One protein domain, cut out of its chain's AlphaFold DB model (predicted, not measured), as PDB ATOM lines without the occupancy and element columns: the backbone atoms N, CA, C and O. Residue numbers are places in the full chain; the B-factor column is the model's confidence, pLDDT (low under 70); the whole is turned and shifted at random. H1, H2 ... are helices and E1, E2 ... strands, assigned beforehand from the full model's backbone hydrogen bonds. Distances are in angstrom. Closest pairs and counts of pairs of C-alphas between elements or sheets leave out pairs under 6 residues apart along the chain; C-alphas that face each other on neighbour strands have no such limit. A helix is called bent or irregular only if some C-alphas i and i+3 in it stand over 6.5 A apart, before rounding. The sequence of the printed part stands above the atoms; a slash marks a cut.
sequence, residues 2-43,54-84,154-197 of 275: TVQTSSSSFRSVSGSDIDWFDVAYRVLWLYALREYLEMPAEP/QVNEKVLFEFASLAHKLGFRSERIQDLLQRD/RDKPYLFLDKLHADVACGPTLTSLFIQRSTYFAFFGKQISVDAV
ATOM      1  N   THR A   2     -38.056 -29.920   7.059       79.69
ATOM      2  CA  THR A   2     -38.995 -28.782   7.181       79.69
ATOM      3  C   THR A   2     -39.662 -28.740   8.554       79.69
ATOM      4  O   THR A   2     -40.225 -29.749   8.973       79.69
ATOM      5  N   VAL A   3     -39.661 -27.585   9.217       82.31
ATOM      6  CA  VAL A   3     -40.328 -27.330  10.506       82.31
ATOM      7  C   VAL A   3     -41.577 -26.480  10.276       82.31
ATOM      8  O   VAL A   3     -41.551 -25.544   9.482       82.31
ATOM      9  N   GLN A   4     -42.681 -26.808  10.949       85.19
ATOM     10  CA  GLN A   4     -43.930 -26.046  10.863       85.19
ATOM     11  C   GLN A   4     -43.862 -24.790  11.751       85.19
ATOM     12  O   GLN A   4     -43.642 -24.916  12.956       85.19
ATOM     13  N   THR A   5     -44.088 -23.606  11.170       81.38
ATOM     14  CA  THR A   5     -44.030 -22.296  11.867       81.38
ATOM     15  C   THR A   5     -45.401 -21.618  12.002       81.38
ATOM     16  O   THR A   5     -45.606 -20.741  12.840       81.38
ATOM     17  N   SER A   6     -46.380 -22.057  11.206       84.00
ATOM     18  CA  SER A   6     -47.799 -21.711  11.345       84.00
ATOM     19  C   SER A   6     -48.690 -22.868  10.878       84.00
ATOM     20  O   SER A   6     -48.199 -23.945  10.538       84.00
ATOM     21  N   SER A   7     -50.012 -22.681  10.851       78.19
ATOM     22  CA  SER A   7     -50.946 -23.695  10.344       78.19
ATOM     23  C   SER A   7     -50.653 -24.091   8.889       78.19
ATOM     24  O   SER A   7     -50.760 -25.270   8.560       78.19
ATOM     25  N   SER A   8     -50.216 -23.149   8.049       78.19
ATOM     26  CA  SER A   8     -49.996 -23.350   6.610       78.19
ATOM     27  C   SER A   8     -48.530 -23.228   6.167       78.19
ATOM     28  O   SER A   8     -48.188 -23.694   5.078       78.19
ATOM     29  N   SER A   9     -47.644 -22.655   6.989       80.69
ATOM     30  CA  SER A   9     -46.246 -22.389   6.617       80.69
ATOM     31  C   SER A   9     -45.243 -23.370   7.220       80.69
ATOM     32  O   SER A   9     -45.367 -23.844   8.354       80.69
ATOM     33  N   PHE A  10     -44.193 -23.631   6.443       83.88
ATOM     34  CA  PHE A  10     -43.074 -24.484   6.814       83.88
ATOM     35  C   PHE A  10     -41.762 -23.801   6.440       83.88
ATOM     36  O   PHE A  10     -41.681 -23.162   5.396       83.88
ATOM     37  N   ARG A  11     -40.730 -23.986   7.261       81.06
ATOM     38  CA  ARG A  11     -39.376 -23.485   7.013       81.06
ATOM     39  C   ARG A  11     -38.410 -24.650   6.857       81.06
ATOM     40  O   ARG A  11     -38.466 -25.603   7.635       81.06
ATOM     41  N   SER A  12     -37.538 -24.584   5.857       78.88
ATOM     42  CA  SER A  12     -36.448 -25.547   5.695       78.88
ATOM     43  C   SER A  12     -35.337 -25.248   6.697       78.88
ATOM     44  O   SER A  12     -34.910 -24.109   6.822       78.88
ATOM     45  N   VAL A  13     -34.880 -26.279   7.396       73.94
ATOM     46  CA  VAL A  13     -33.784 -26.245   8.364       73.94
ATOM     47  C   VAL A  13     -32.751 -27.292   7.948       73.94
ATOM     48  O   VAL A  13     -33.117 -28.426   7.593       73.94
ATOM     49  N   SER A  14     -31.474 -26.920   7.981       66.38
ATOM     50  CA  SER A  14     -30.333 -27.780   7.661       66.38
ATOM     51  C   SER A  14     -29.230 -27.600   8.696       66.38
ATOM     52  O   SER A  14     -28.857 -26.476   8.993       66.38
ATOM     53  N   GLY A  15     -28.679 -28.699   9.200       64.06
ATOM     54  CA  GLY A  15     -27.562 -28.699  10.141       64.06
ATOM     55  C   GLY A  15     -27.018 -30.116  10.295       64.06
ATOM     56  O   GLY A  15     -27.777 -31.077  10.150       64.06
ATOM     57  N   SER A  16     -25.710 -30.246  10.522       62.53
ATOM     58  CA  SER A  16     -25.023 -31.544  10.587       62.53
ATOM     59  C   SER A  16     -25.379 -32.350  11.837       62.53
ATOM     60  O   SER A  16     -25.406 -33.574  11.772       62.53
ATOM     61  N   ASP A  17     -25.721 -31.667  12.935       69.75
ATOM     62  CA  ASP A  17     -25.873 -32.273  14.267       69.75
ATOM     63  C   ASP A  17     -27.326 -32.202  14.774       69.75
ATOM     64  O   ASP A  17     -27.592 -32.221  15.975       69.75
ATOM     65  N   ILE A  18     -28.301 -32.067  13.869       74.12
ATOM     66  CA  ILE A  18     -29.711 -31.956  14.250       74.12
ATOM     67  C   ILE A  18     -30.258 -33.347  14.612       74.12
ATOM     68  O   ILE A  18     -30.401 -34.197  13.732       74.12
ATOM     69  N   ASP A  19     -30.679 -33.553  15.869       84.88
ATOM     70  CA  ASP A  19     -31.612 -34.637  16.225       84.88
ATOM     71  C   ASP A  19     -32.983 -34.356  15.589       84.88
ATOM     72  O   ASP A  19     -33.893 -33.753  16.172       84.88
ATOM     73  N   TRP A  20     -33.107 -34.759  14.327       83.25
ATOM     74  CA  TRP A  20     -34.295 -34.547  13.512       83.25
ATOM     75  C   TRP A  20     -35.520 -35.250  14.100       83.25
ATOM     76  O   TRP A  20     -36.636 -34.748  13.948       83.25
ATOM     77  N   PHE A  21     -35.328 -36.382  14.786       88.88
ATOM     78  CA  PHE A  21     -36.417 -37.134  15.392       88.88
ATOM     79  C   PHE A  21     -37.008 -36.355  16.564       88.88
ATOM     80  O   PHE A  21     -38.226 -36.193  16.639       88.88
ATOM     81  N   ASP A  22     -36.163 -35.816  17.445       89.75
ATOM     82  CA  ASP A  22     -36.596 -34.970  18.559       89.75
ATOM     83  C   ASP A  22     -37.352 -33.723  18.073       89.75
ATOM     84  O   ASP A  22     -38.446 -33.426  18.564       89.75
ATOM     85  N   VAL A  23     -36.844 -33.044  17.039       89.62
ATOM     86  CA  VAL A  23     -37.520 -31.889  16.421       89.62
ATOM     87  C   VAL A  23     -38.878 -32.290  15.845       89.62
ATOM     88  O   VAL A  23     -39.892 -31.646  16.128       89.62
ATOM     89  N   ALA A  24     -38.922 -33.363  15.057       90.69
ATOM     90  CA  ALA A  24     -40.140 -33.856  14.427       90.69
ATOM     91  C   ALA A  24     -41.191 -34.258  15.475       90.69
ATOM     92  O   ALA A  24     -42.369 -33.909  15.356       90.69
ATOM     93  N   TYR A  25     -40.759 -34.932  16.539       92.44
ATOM     94  CA  TYR A  25     -41.612 -35.346  17.646       92.44
ATOM     95  C   TYR A  25     -42.191 -34.145  18.402       92.44
ATOM     96  O   TYR A  25     -43.393 -34.105  18.668       92.44
ATOM     97  N   ARG A  26     -41.376 -33.118  18.678       93.19
ATOM     98  CA  ARG A  26     -41.831 -31.864  19.306       93.19
ATOM     99  C   ARG A  26     -42.846 -31.122  18.444       93.19
ATOM    100  O   ARG A  26     -43.835 -30.626  18.978       93.19
ATOM    101  N   VAL A  27     -42.651 -31.077  17.123       92.88
ATOM    102  CA  VAL A  27     -43.617 -30.471  16.188       92.88
ATOM    103  C   VAL A  27     -44.961 -31.205  16.236       92.88
ATOM    104  O   VAL A  27     -46.002 -30.551  16.330       92.88
ATOM    105  N   LEU A  28     -44.959 -32.544  16.237       93.81
ATOM    106  CA  LEU A  28     -46.190 -33.330  16.388       93.81
ATOM    107  C   LEU A  28     -46.847 -33.123  17.752       93.81
ATOM    108  O   LEU A  28     -48.061 -32.946  17.827       93.81
ATOM    109  N   TRP A  29     -46.067 -33.091  18.829       93.31
ATOM    110  CA  TRP A  29     -46.600 -32.854  20.166       93.31
ATOM    111  C   TRP A  29     -47.253 -31.472  20.281       93.31
ATOM    112  O   TRP A  29     -48.337 -31.337  20.845       93.31
ATOM    113  N   LEU A  30     -46.642 -30.448  19.682       93.12
ATOM    114  CA  LEU A  30     -47.222 -29.110  19.611       93.12
ATOM    115  C   LEU A  30     -48.493 -29.072  18.758       93.12
ATOM    116  O   LEU A  30     -49.446 -28.402  19.146       93.12
ATOM    117  N   TYR A  31     -48.557 -29.815  17.647       93.19
ATOM    118  CA  TYR A  31     -49.809 -29.968  16.899       93.19
ATOM    119  C   TYR A  31     -50.900 -30.583  17.776       93.19
ATOM    120  O   TYR A  31     -52.001 -30.040  17.860       93.19
ATOM    121  N   ALA A  32     -50.583 -31.666  18.487       91.06
ATOM    122  CA  ALA A  32     -51.514 -32.307  19.404       91.06
ATOM    123  C   ALA A  32     -51.985 -31.350  20.510       91.06
ATOM    124  O   ALA A  32     -53.167 -31.340  20.837       91.06
ATOM    125  N   LEU A  33     -51.094 -30.511  21.051       88.94
ATOM    126  CA  LEU A  33     -51.451 -29.506  22.052       88.94
ATOM    127  C   LEU A  33     -52.329 -28.387  21.475       88.94
ATOM    128  O   LEU A  33     -53.202 -27.883  22.179       88.94
ATOM    129  N   ARG A  34     -52.130 -27.992  20.214       90.38
ATOM    130  CA  ARG A  34     -52.996 -27.014  19.536       90.38
ATOM    131  C   ARG A  34     -54.391 -27.582  19.323       90.38
ATOM    132  O   ARG A  34     -55.366 -26.938  19.699       90.38
ATOM    133  N   GLU A  35     -54.480 -28.803  18.808       89.12
ATOM    134  CA  GLU A  35     -55.733 -29.401  18.341       89.12
ATOM    135  C   GLU A  35     -56.357 -30.411  19.314       89.12
ATOM    136  O   GLU A  35     -57.252 -31.162  18.936       89.12
ATOM    137  N   TYR A  36     -55.945 -30.431  20.587       83.56
ATOM    138  CA  TYR A  36     -56.362 -31.463  21.553       83.56
ATOM    139  C   TYR A  36     -57.883 -31.580  21.754       83.56
ATOM    140  O   TYR A  36     -58.365 -32.638  22.153       83.56
ATOM    141  N   LEU A  37     -58.634 -30.498  21.521       79.44
ATOM    142  CA  LEU A  37     -60.096 -30.474  21.640       79.44
ATOM    143  C   LEU A  37     -60.793 -31.215  20.496       79.44
ATOM    144  O   LEU A  37     -61.880 -31.753  20.691       79.44
ATOM    145  N   GLU A  38     -60.170 -31.225  19.321       82.06
ATOM    146  CA  GLU A  38     -60.706 -31.821  18.095       82.06
ATOM    147  C   GLU A  38     -60.014 -33.145  17.740       82.06
ATOM    148  O   GLU A  38     -60.538 -33.951  16.965       82.06
ATOM    149  N   MET A  39     -58.856 -33.405  18.351       80.19
ATOM    150  CA  MET A  39     -58.182 -34.691  18.305       80.19
ATOM    151  C   MET A  39     -59.058 -35.780  18.937       80.19
ATOM    152  O   MET A  39     -59.638 -35.589  20.010       80.19
ATOM    153  N   PRO A  40     -59.136 -36.963  18.308       67.25
ATOM    154  CA  PRO A  40     -59.913 -38.063  18.849       67.25
ATOM    155  C   PRO A  40     -59.346 -38.501  20.199       67.25
ATOM    156  O   PRO A  40     -58.199 -38.934  20.300       67.25
ATOM    157  N   ALA A  41     -60.171 -38.456  21.243       61.66
ATOM    158  CA  ALA A  41     -59.865 -39.186  22.461       61.66
ATOM    159  C   ALA A  41     -59.969 -40.683  22.154       61.66
ATOM    160  O   ALA A  41     -60.981 -41.122  21.597       61.66
ATOM    161  N   GLU A  42     -58.962 -41.474  22.538       56.69
ATOM    162  CA  GLU A  42     -59.086 -42.926  22.458       56.69
ATOM    163  C   GLU A  42     -60.407 -43.355  23.113       56.69
ATOM    164  O   GLU A  42     -60.716 -42.898  24.228       56.69
ATOM    165  N   PRO A  43     -61.209 -44.208  22.449       53.75
ATOM    166  CA  PRO A  43     -62.413 -44.751  23.041       53.75
ATOM    167  C   PRO A  43     -61.994 -45.665  24.190       53.75
ATOM    168  O   PRO A  43     -61.835 -46.876  24.041       53.75
ATOM    169  N   GLN A  54     -66.808 -37.018  19.453       64.00
ATOM    170  CA  GLN A  54     -66.824 -37.250  18.014       64.00
ATOM    171  C   GLN A  54     -65.477 -36.844  17.396       64.00
ATOM    172  O   GLN A  54     -64.970 -35.762  17.670       64.00
ATOM    173  N   VAL A  55     -64.894 -37.733  16.591       69.31
ATOM    174  CA  VAL A  55     -63.601 -37.533  15.918       69.31
ATOM    175  C   VAL A  55     -63.712 -36.366  14.935       69.31
ATOM    176  O   VAL A  55     -64.624 -36.386  14.114       69.31
ATOM    177  N   ASN A  56     -62.803 -35.389  14.948       83.69
ATOM    178  CA  ASN A  56     -62.644 -34.513  13.787       83.69
ATOM    179  C   ASN A  56     -61.692 -35.186  12.784       83.69
ATOM    180  O   ASN A  56     -60.475 -35.216  12.980       83.69
ATOM    181  N   GLU A  57     -62.241 -35.774  11.716       87.19
ATOM    182  CA  GLU A  57     -61.470 -36.492  10.695       87.19
ATOM    183  C   GLU A  57     -60.473 -35.584   9.980       87.19
ATOM    184  O   GLU A  57     -59.399 -36.052   9.607       87.19
ATOM    185  N   LYS A  58     -60.789 -34.292   9.842       88.81
ATOM    186  CA  LYS A  58     -59.901 -33.319   9.204       88.81
ATOM    187  C   LYS A  58     -58.639 -33.095  10.033       88.81
ATOM    188  O   LYS A  58     -57.543 -33.219   9.500       88.81
ATOM    189  N   VAL A  59     -58.783 -32.878  11.340       90.25
ATOM    190  CA  VAL A  59     -57.643 -32.725  12.263       90.25
ATOM    191  C   VAL A  59     -56.784 -33.986  12.294       90.25
ATOM    192  O   VAL A  59     -55.558 -33.912  12.284       90.25
ATOM    193  N   LEU A  60     -57.407 -35.167  12.283       89.81
ATOM    194  CA  LEU A  60     -56.662 -36.424  12.266       89.81
ATOM    195  C   LEU A  60     -55.900 -36.635  10.945       89.81
ATOM    196  O   LEU A  60     -54.756 -37.090  10.962       89.81
ATOM    197  N   PHE A  61     -56.518 -36.298   9.810       91.38
ATOM    198  CA  PHE A  61     -55.883 -36.348   8.494       91.38
ATOM    199  C   PHE A  61     -54.713 -35.361   8.392       91.38
ATOM    200  O   PHE A  61     -53.636 -35.715   7.913       91.38
ATOM    201  N   GLU A  62     -54.890 -34.136   8.883       92.00
ATOM    202  CA  GLU A  62     -53.841 -33.118   8.928       92.00
ATOM    203  C   GLU A  62     -52.684 -33.532   9.845       92.00
ATOM    204  O   GLU A  62     -51.520 -33.385   9.466       92.00
ATOM    205  N   PHE A  63     -52.975 -34.129  11.004       93.38
ATOM    206  CA  PHE A  63     -51.956 -34.688  11.892       93.38
ATOM    207  C   PHE A  63     -51.151 -35.803  11.209       93.38
ATOM    208  O   PHE A  63     -49.919 -35.799  11.256       93.38
ATOM    209  N   ALA A  64     -51.826 -36.727  10.516       93.44
ATOM    210  CA  ALA A  64     -51.169 -37.779   9.739       93.44
ATOM    211  C   ALA A  64     -50.334 -37.206   8.580       93.44
ATOM    212  O   ALA A  64     -49.215 -37.662   8.339       93.44
ATOM    213  N   SER A  65     -50.840 -36.171   7.904       92.69
ATOM    214  CA  SER A  65     -50.142 -35.459   6.824       92.69
ATOM    215  C   SER A  65     -48.876 -34.784   7.329       92.69
ATOM    216  O   SER A  65     -47.819 -34.898   6.707       92.69
ATOM    217  N   LEU A  66     -48.953 -34.137   8.493       93.56
ATOM    218  CA  LEU A  66     -47.803 -33.534   9.151       93.56
ATOM    219  C   LEU A  66     -46.774 -34.596   9.549       93.56
ATOM    220  O   LEU A  66     -45.597 -34.445   9.229       93.56
ATOM    221  N   ALA A  67     -47.203 -35.695  10.175       94.44
ATOM    222  CA  ALA A  67     -46.314 -36.793  10.552       94.44
ATOM    223  C   ALA A  67     -45.596 -37.379   9.328       94.44
ATOM    224  O   ALA A  67     -44.375 -37.543   9.328       94.44
ATOM    225  N   HIS A  68     -46.329 -37.607   8.239       93.44
ATOM    226  CA  HIS A  68     -45.747 -38.074   6.989       93.44
ATOM    227  C   HIS A  68     -44.758 -37.062   6.391       93.44
ATOM    228  O   HIS A  68     -43.665 -37.437   5.960       93.44
ATOM    229  N   LYS A  69     -45.078 -35.768   6.410       90.06
ATOM    230  CA  LYS A  69     -44.165 -34.720   5.936       90.06
ATOM    231  C   LYS A  69     -42.875 -34.644   6.761       90.06
ATOM    232  O   LYS A  69     -41.814 -34.385   6.205       90.06
ATOM    233  N   LEU A  70     -42.957 -34.923   8.059       90.12
ATOM    234  CA  LEU A  70     -41.816 -34.958   8.979       90.12
ATOM    235  C   LEU A  70     -40.978 -36.246   8.889       90.12
ATOM    236  O   LEU A  70     -39.967 -36.357   9.573       90.12
ATOM    237  N   GLY A  71     -41.375 -37.207   8.049       90.12
ATOM    238  CA  GLY A  71     -40.631 -38.451   7.828       90.12
ATOM    239  C   GLY A  71     -41.140 -39.657   8.618       90.12
ATOM    240  O   GLY A  71     -40.654 -40.760   8.390       90.12
ATOM    241  N   PHE A  72     -42.163 -39.510   9.467       91.81
ATOM    242  CA  PHE A  72     -42.771 -40.656  10.145       91.81
ATOM    243  C   PHE A  72     -43.503 -41.551   9.141       91.81
ATOM    244  O   PHE A  72     -44.241 -41.081   8.267       91.81
ATOM    245  N   ARG A  73     -43.297 -42.862   9.250       92.00
ATOM    246  CA  ARG A  73     -43.914 -43.868   8.383       92.00
ATOM    247  C   ARG A  73     -44.501 -44.970   9.255       92.00
ATOM    248  O   ARG A  73     -43.807 -45.544  10.080       92.00
ATOM    249  N   SER A  74     -45.782 -45.244   9.069       93.56
ATOM    250  CA  SER A  74     -46.464 -46.408   9.629       93.56
ATOM    251  C   SER A  74     -47.658 -46.737   8.741       93.56
ATOM    252  O   SER A  74     -48.185 -45.842   8.070       93.56
ATOM    253  N   GLU A  75     -48.105 -47.994   8.757       92.75
ATOM    254  CA  GLU A  75     -49.332 -48.408   8.059       92.75
ATOM    255  C   GLU A  75     -50.508 -47.526   8.484       92.75
ATOM    256  O   GLU A  75     -51.251 -47.015   7.656       92.75
ATOM    257  N   ARG A  76     -50.588 -47.201   9.780       90.69
ATOM    258  CA  ARG A  76     -51.639 -46.338  10.316       90.69
ATOM    259  C   ARG A  76     -51.633 -44.926   9.726       90.69
ATOM    260  O   ARG A  76     -52.703 -44.376   9.480       90.69
ATOM    261  N   ILE A  77     -50.456 -44.325   9.530       92.50
ATOM    262  CA  ILE A  77     -50.337 -43.017   8.870       92.50
ATOM    263  C   ILE A  77     -50.775 -43.146   7.410       92.50
ATOM    264  O   ILE A  77     -51.541 -42.314   6.938       92.50
ATOM    265  N   GLN A  78     -50.338 -44.192   6.707       92.88
ATOM    266  CA  GLN A  78     -50.707 -44.416   5.307       92.88
ATOM    267  C   GLN A  78     -52.219 -44.612   5.134       92.88
ATOM    268  O   GLN A  78     -52.810 -43.970   4.271       92.88
ATOM    269  N   ASP A  79     -52.853 -45.406   5.995       91.69
ATOM    270  CA  ASP A  79     -54.303 -45.609   6.006       91.69
ATOM    271  C   ASP A  79     -55.062 -44.297   6.195       91.69
ATOM    272  O   ASP A  79     -56.067 -44.050   5.533       91.69
ATOM    273  N   LEU A  80     -54.599 -43.440   7.113       90.50
ATOM    274  CA  LEU A  80     -55.221 -42.137   7.344       90.50
ATOM    275  C   LEU A  80     -55.085 -41.224   6.123       90.50
ATOM    276  O   LEU A  80     -56.035 -40.520   5.809       90.50
ATOM    277  N   LEU A  81     -53.954 -41.272   5.415       91.31
ATOM    278  CA  LEU A  81     -53.715 -40.468   4.213       91.31
ATOM    279  C   LEU A  81     -54.474 -40.954   2.977       91.31
ATOM    280  O   LEU A  81     -54.763 -40.157   2.090       91.31
ATOM    281  N   GLN A  82     -54.797 -42.245   2.901       89.88
ATOM    282  CA  GLN A  82     -55.627 -42.786   1.820       89.88
ATOM    283  C   GLN A  82     -57.105 -42.398   1.963       89.88
ATOM    284  O   GLN A  82     -57.868 -42.504   1.002       89.88
ATOM    285  N   ARG A  83     -57.530 -41.967   3.154       87.06
ATOM    286  CA  ARG A  83     -58.912 -41.568   3.423       87.06
ATOM    287  C   ARG A  83     -59.107 -40.095   3.094       87.06
ATOM    288  O   ARG A  83     -58.342 -39.245   3.531       87.06
ATOM    289  N   ASP A  84     -60.179 -39.800   2.370       88.44
ATOM    290  CA  ASP A  84     -60.640 -38.431   2.146       88.44
ATOM    291  C   ASP A  84     -61.437 -37.964   3.387       88.44
ATOM    292  O   ASP A  84     -62.494 -38.546   3.678       88.44
ATOM    293  N   ARG A 154     -56.704 -18.195  21.903       86.00
ATOM    294  CA  ARG A 154     -55.726 -17.100  21.856       86.00
ATOM    295  C   ARG A 154     -54.279 -17.583  21.753       86.00
ATOM    296  O   ARG A 154     -53.466 -16.942  21.094       86.00
ATOM    297  N   ASP A 155     -53.942 -18.680  22.423       88.81
ATOM    298  CA  ASP A 155     -52.563 -19.150  22.532       88.81
ATOM    299  C   ASP A 155     -52.148 -20.033  21.333       88.81
ATOM    300  O   ASP A 155     -50.964 -20.069  20.987       88.81
ATOM    301  N   LYS A 156     -53.100 -20.692  20.643       89.44
ATOM    302  CA  LYS A 156     -52.865 -21.567  19.469       89.44
ATOM    303  C   LYS A 156     -51.870 -20.993  18.441       89.44
ATOM    304  O   LYS A 156     -50.962 -21.736  18.057       89.44
ATOM    305  N   PRO A 157     -51.964 -19.717  18.005       89.62
ATOM    306  CA  PRO A 157     -51.048 -19.144  17.015       89.62
ATOM    307  C   PRO A 157     -49.588 -19.053  17.475       89.62
ATOM    308  O   PRO A 157     -48.716 -18.845  16.633       89.62
ATOM    309  N   TYR A 158     -49.318 -19.199  18.776       89.62
ATOM    310  CA  TYR A 158     -47.990 -19.126  19.398       89.62
ATOM    311  C   TYR A 158     -47.425 -20.499  19.782       89.62
ATOM    312  O   TYR A 158     -46.266 -20.604  20.175       89.62
ATOM    313  N   LEU A 159     -48.210 -21.569  19.641       91.31
ATOM    314  CA  LEU A 159     -47.805 -22.940  19.951       91.31
ATOM    315  C   LEU A 159     -47.044 -23.602  18.792       91.31
ATOM    316  O   LEU A 159     -47.292 -24.761  18.468       91.31
ATOM    317  N   PHE A 160     -46.126 -22.877  18.156       91.62
ATOM    318  CA  PHE A 160     -45.199 -23.397  17.144       91.62
ATOM    319  C   PHE A 160     -43.778 -23.392  17.696       91.62
ATOM    320  O   PHE A 160     -43.481 -22.654  18.635       91.62
ATOM    321  N   LEU A 161     -42.916 -24.264  17.172       90.25
ATOM    322  CA  LEU A 161     -41.610 -24.529  17.776       90.25
ATOM    323  C   LEU A 161     -40.745 -23.261  17.843       90.25
ATOM    324  O   LEU A 161     -40.180 -22.950  18.883       90.25
ATOM    325  N   ASP A 162     -40.712 -22.496  16.761       86.50
ATOM    326  CA  ASP A 162     -40.052 -21.195  16.659       86.50
ATOM    327  C   ASP A 162     -40.592 -20.186  17.678       86.50
ATOM    328  O   ASP A 162     -39.839 -19.601  18.455       86.50
ATOM    329  N   LYS A 163     -41.916 -20.041  17.742       89.19
ATOM    330  CA  LYS A 163     -42.581 -19.054  18.602       89.19
ATOM    331  C   LYS A 163     -42.447 -19.379  20.084       89.19
ATOM    332  O   LYS A 163     -42.312 -18.485  20.915       89.19
ATOM    333  N   LEU A 164     -42.473 -20.664  20.426       88.44
ATOM    334  CA  LEU A 164     -42.362 -21.113  21.805       88.44
ATOM    335  C   LEU A 164     -40.932 -20.980  22.341       88.44
ATOM    336  O   LEU A 164     -40.747 -20.848  23.549       88.44
ATOM    337  N   HIS A 165     -39.931 -21.031  21.463       87.19
ATOM    338  CA  HIS A 165     -38.522 -20.871  21.828       87.19
ATOM    339  C   HIS A 165     -38.014 -19.440  21.677       87.19
ATOM    340  O   HIS A 165     -36.995 -19.118  22.278       87.19
ATOM    341  N   ALA A 166     -38.755 -18.568  20.992       85.25
ATOM    342  CA  ALA A 166     -38.467 -17.140  20.939       85.25
ATOM    343  C   ALA A 166     -38.383 -16.504  22.338       85.25
ATOM    344  O   ALA A 166     -39.044 -16.935  23.299       85.25
ATOM    345  N   ASP A 167     -37.588 -15.443  22.450       80.12
ATOM    346  CA  ASP A 167     -37.532 -14.631  23.659       80.12
ATOM    347  C   ASP A 167     -38.898 -13.997  23.919       80.12
ATOM    348  O   ASP A 167     -39.516 -13.400  23.039       80.12
ATOM    349  N   VAL A 168     -39.395 -14.154  25.145       73.25
ATOM    350  CA  VAL A 168     -40.676 -13.581  25.559       73.25
ATOM    351  C   VAL A 168     -40.439 -12.629  26.712       73.25
ATOM    352  O   VAL A 168     -39.803 -12.978  27.706       73.25
ATOM    353  N   ALA A 169     -40.992 -11.426  26.580       70.00
ATOM    354  CA  ALA A 169     -41.016 -10.455  27.655       70.00
ATOM    355  C   ALA A 169     -41.835 -11.006  28.834       70.00
ATOM    356  O   ALA A 169     -43.007 -11.366  28.690       70.00
ATOM    357  N   CYS A 170     -41.221 -11.069  30.016       65.44
ATOM    358  CA  CYS A 170     -41.936 -11.403  31.242       65.44
ATOM    359  C   CYS A 170     -42.826 -10.224  31.648       65.44
ATOM    360  O   CYS A 170     -42.337  -9.190  32.102       65.44
ATOM    361  N   GLY A 171     -44.138 -10.396  31.495       70.88
ATOM    362  CA  GLY A 171     -45.127  -9.505  32.091       70.88
ATOM    363  C   GLY A 171     -45.275  -9.735  33.604       70.88
ATOM    364  O   GLY A 171     -44.823 -10.754  34.130       70.88
ATOM    365  N   PRO A 172     -45.945  -8.817  34.320       73.56
ATOM    366  CA  PRO A 172     -46.144  -8.919  35.768       73.56
ATOM    367  C   PRO A 172     -47.124 -10.032  36.178       73.56
ATOM    368  O   PRO A 172     -47.218 -10.362  37.360       73.56
ATOM    369  N   THR A 173     -47.876 -10.606  35.233       78.44
ATOM    370  CA  THR A 173     -48.918 -11.608  35.488       78.44
ATOM    371  C   THR A 173     -48.666 -12.909  34.730       78.44
ATOM    372  O   THR A 173     -48.131 -12.933  33.623       78.44
ATOM    373  N   LEU A 174     -49.076 -14.022  35.344       81.94
ATOM    374  CA  LEU A 174     -48.981 -15.352  34.750       81.94
ATOM    375  C   LEU A 174     -50.040 -15.520  33.651       81.94
ATOM    376  O   LEU A 174     -51.237 -15.448  33.935       81.94
ATOM    377  N   THR A 175     -49.614 -15.787  32.416       85.75
ATOM    378  CA  THR A 175     -50.516 -16.001  31.273       85.75
ATOM    379  C   THR A 175     -50.757 -17.488  30.999       85.75
ATOM    380  O   THR A 175     -49.972 -18.351  31.399       85.75
ATOM    381  N   SER A 176     -51.843 -17.810  30.291       85.56
ATOM    382  CA  SER A 176     -52.110 -19.178  29.819       85.56
ATOM    383  C   SER A 176     -51.010 -19.677  28.873       85.56
ATOM    384  O   SER A 176     -50.531 -20.798  29.047       85.56
ATOM    385  N   LEU A 177     -50.509 -18.804  27.992       87.44
ATOM    386  CA  LEU A 177     -49.382 -19.100  27.108       87.44
ATOM    387  C   LEU A 177     -48.115 -19.454  27.898       87.44
ATOM    388  O   LEU A 177     -47.420 -20.411  27.557       87.44
ATOM    389  N   PHE A 178     -47.831 -18.738  28.994       88.00
ATOM    390  CA  PHE A 178     -46.710 -19.076  29.873       88.00
ATOM    391  C   PHE A 178     -46.863 -20.484  30.462       88.00
ATOM    392  O   PHE A 178     -45.894 -21.240  30.512       88.00
ATOM    393  N   ILE A 179     -48.072 -20.866  30.888       86.56
ATOM    394  CA  ILE A 179     -48.340 -22.208  31.427       86.56
ATOM    395  C   ILE A 179     -48.113 -23.276  30.349       86.56
ATOM    396  O   ILE A 179     -47.463 -24.284  30.627       86.56
ATOM    397  N   GLN A 180     -48.592 -23.061  29.122       88.56
ATOM    398  CA  GLN A 180     -48.398 -24.002  28.013       88.56
ATOM    399  C   GLN A 180     -46.923 -24.140  27.622       88.56
ATOM    400  O   GLN A 180     -46.418 -25.256  27.502       88.56
ATOM    401  N   ARG A 181     -46.208 -23.016  27.517       89.69
ATOM    402  CA  ARG A 181     -44.763 -22.978  27.268       89.69
ATOM    403  C   ARG A 181     -43.973 -23.685  28.370       89.69
ATOM    404  O   ARG A 181     -43.095 -24.493  28.079       89.69
ATOM    405  N   SER A 182     -44.314 -23.427  29.631       88.75
ATOM    406  CA  SER A 182     -43.706 -24.095  30.786       88.75
ATOM    407  C   SER A 182     -43.968 -25.604  30.771       88.75
ATOM    408  O   SER A 182     -43.049 -26.391  30.980       88.75
ATOM    409  N   THR A 183     -45.197 -26.014  30.441       89.19
ATOM    410  CA  THR A 183     -45.572 -27.430  30.309       89.19
ATOM    411  C   THR A 183     -44.728 -28.114  29.241       89.19
ATOM    412  O   THR A 183     -44.111 -29.135  29.518       89.19
ATOM    413  N   TYR A 184     -44.631 -27.526  28.048       92.12
ATOM    414  CA  TYR A 184     -43.779 -28.043  26.981       92.12
ATOM    415  C   TYR A 184     -42.313 -28.182  27.440       92.12
ATOM    416  O   TYR A 184     -41.717 -29.249  27.295       92.12
ATOM    417  N   PHE A 185     -41.733 -27.150  28.065       91.50
ATOM    418  CA  PHE A 185     -40.344 -27.211  28.535       91.50
ATOM    419  C   PHE A 185     -40.126 -28.212  29.670       91.50
ATOM    420  O   PHE A 185     -39.018 -28.725  29.808       91.50
ATOM    421  N   ALA A 186     -41.144 -28.518  30.472       90.75
ATOM    422  CA  ALA A 186     -41.037 -29.548  31.500       90.75
ATOM    423  C   ALA A 186     -40.850 -30.953  30.899       90.75
ATOM    424  O   ALA A 186     -40.168 -31.776  31.511       90.75
ATOM    425  N   PHE A 187     -41.418 -31.212  29.713       88.75
ATOM    426  CA  PHE A 187     -41.263 -32.478  28.990       88.75
ATOM    427  C   PHE A 187     -40.006 -32.518  28.112       88.75
ATOM    428  O   PHE A 187     -39.313 -33.531  28.093       88.75
ATOM    429  N   PHE A 188     -39.704 -31.430  27.399       90.50
ATOM    430  CA  PHE A 188     -38.695 -31.424  26.329       90.50
ATOM    431  C   PHE A 188     -37.423 -30.631  26.651       90.50
ATOM    432  O   PHE A 188     -36.421 -30.725  25.944       90.50
ATOM    433  N   GLY A 189     -37.440 -29.830  27.714       88.69
ATOM    434  CA  GLY A 189     -36.384 -28.863  27.991       88.69
ATOM    435  C   GLY A 189     -36.381 -27.681  27.016       88.69
ATOM    436  O   GLY A 189     -37.212 -27.566  26.113       88.69
ATOM    437  N   LYS A 190     -35.440 -26.759  27.241       85.12
ATOM    438  CA  LYS A 190     -35.269 -25.542  26.425       85.12
ATOM    439  C   LYS A 190     -34.344 -25.738  25.229       85.12
ATOM    440  O   LYS A 190     -34.423 -24.969  24.284       85.12
ATOM    441  N   GLN A 191     -33.487 -26.752  25.269       82.31
ATOM    442  CA  GLN A 191     -32.559 -27.017  24.178       82.31
ATOM    443  C   GLN A 191     -33.294 -27.721  23.043       82.31
ATOM    444  O   GLN A 191     -34.032 -28.683  23.279       82.31
ATOM    445  N   ILE A 192     -33.092 -27.234  21.825       77.62
ATOM    446  CA  ILE A 192     -33.431 -27.934  20.590       77.62
ATOM    447  C   ILE A 192     -32.124 -28.080  19.823       77.62
ATOM    448  O   ILE A 192     -31.327 -27.148  19.795       77.62
ATOM    449  N   SER A 193     -31.930 -29.214  19.155       66.81
ATOM    450  CA  SER A 193     -30.805 -29.451  18.236       66.81
ATOM    451  C   SER A 193     -30.837 -28.570  16.974       66.81
ATOM    452  O   SER A 193     -30.175 -28.882  15.995       66.81
ATOM    453  N   VAL A 194     -31.658 -27.520  16.961       62.72
ATOM    454  CA  VAL A 194     -31.860 -26.573  15.868       62.72
ATOM    455  C   VAL A 194     -31.636 -25.199  16.459       62.72
ATOM    456  O   VAL A 194     -32.319 -24.828  17.417       62.72
ATOM    457  N   ASP A 195     -30.712 -24.445  15.881       54.72
ATOM    458  CA  ASP A 195     -30.501 -23.066  16.281       54.72
ATOM    459  C   ASP A 195     -31.785 -22.264  16.036       54.72
ATOM    460  O   ASP A 195     -32.237 -22.096  14.905       54.72
ATOM    461  N   ALA A 196     -32.399 -21.759  17.111       48.59
ATOM    462  CA  ALA A 196     -33.610 -20.937  17.034       48.59
ATOM    463  C   ALA A 196     -33.393 -19.676  16.177       48.59
ATOM    464  O   ALA A 196     -34.336 -19.171  15.568       48.59
ATOM    465  N   VAL A 197     -32.144 -19.207  16.075       46.03
ATOM    466  CA  VAL A 197     -31.732 -18.133  15.163       46.03
ATOM    467  C   VAL A 197     -31.854 -18.532  13.690       46.03
ATOM    468  O   VAL A 197     -32.263 -17.700  12.900       46.03
TER     469      VAL A 197
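Overview. This is residues 2 to 43, 54 to 84 and 154 to 197 of the 275 residues of an uncharacterized protein of Aspergillus parasiticus (UniProt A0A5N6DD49). The long helix H1 runs through the middle, with the oppositely running H2 side by side with it and H3 crossing H2 beyond. On the other side of H1 sits a loose group of H4, H5 and H6, and a small hairpin of E1 and E2 packs on H1 through E1. The printed part has 117 residues with two antiparallel strands and then six helices, and is mostly helix. It is compact, with a radius of gyration of the C-alphas of 15.1 A and spans of 47 by 39 by 24 A.

Arrangement. E1, residues 2 to 4, and E2, residues 10 to 12, form an antiparallel hairpin, with N 3 and O 11 within hydrogen-bond range at 2.8 A. H1, residues 20 to 35, has Val 27 as its closest C-alpha to E1, 6.9 A from that of Gln 4. H2, residues 57 to 69, touches H1, closest at the C-alphas of Ala 67 and Leu 28, 6.8 A, opposite ways at a shallow tilt of 13 degrees. H3, residues 75 to 82, touches H2 at a steep tilt of 64 degrees, with the closest C-alphas, Ile 77 and Ala 64, 5.4 A apart. H5, residues 161 to 165, only just touches residues 26 to 30 of H1, with 3 pairs of C-alphas within 8 A, the closest being Leu 161 and Val 27, 6.5 A. H4, residues 154 to 158, only just touches residues 176 to 177 of H6, residues 176 to 188, with 3 such pairs, the closest being Asp 155 and Leu 177, 5.6 A. Every O i to N i+4 pair is within range in H1, H2, H3, H5 and H6; H4 has 0 of 1, and 1 of 2 O i to N i+3 pairs.

Along the chain. E1 begins at C-alpha 2 (-38.995, -28.782, 7.181). H1 measures 22.6 A, H2 18.0 A and H6 18.5 A, ending at C-alpha 188 (-38.695, -31.424, 26.329). H4 is irregular, with C-alphas 154 and 157 7.0 A apart.

Size, cuts and confidence. The C-alphas of Gln 82 and Pro 172 are farthest apart, 48.9 A. Residues 44 to 53 and 85 to 153 are cut out, with C-alpha gaps of 10.0 A and 29.5 A. Of the links printed whole, none is long. The pLDDT is under 70 at residues 14 to 17, 40 to 43, 54 to 55, 170 and 193 to 197.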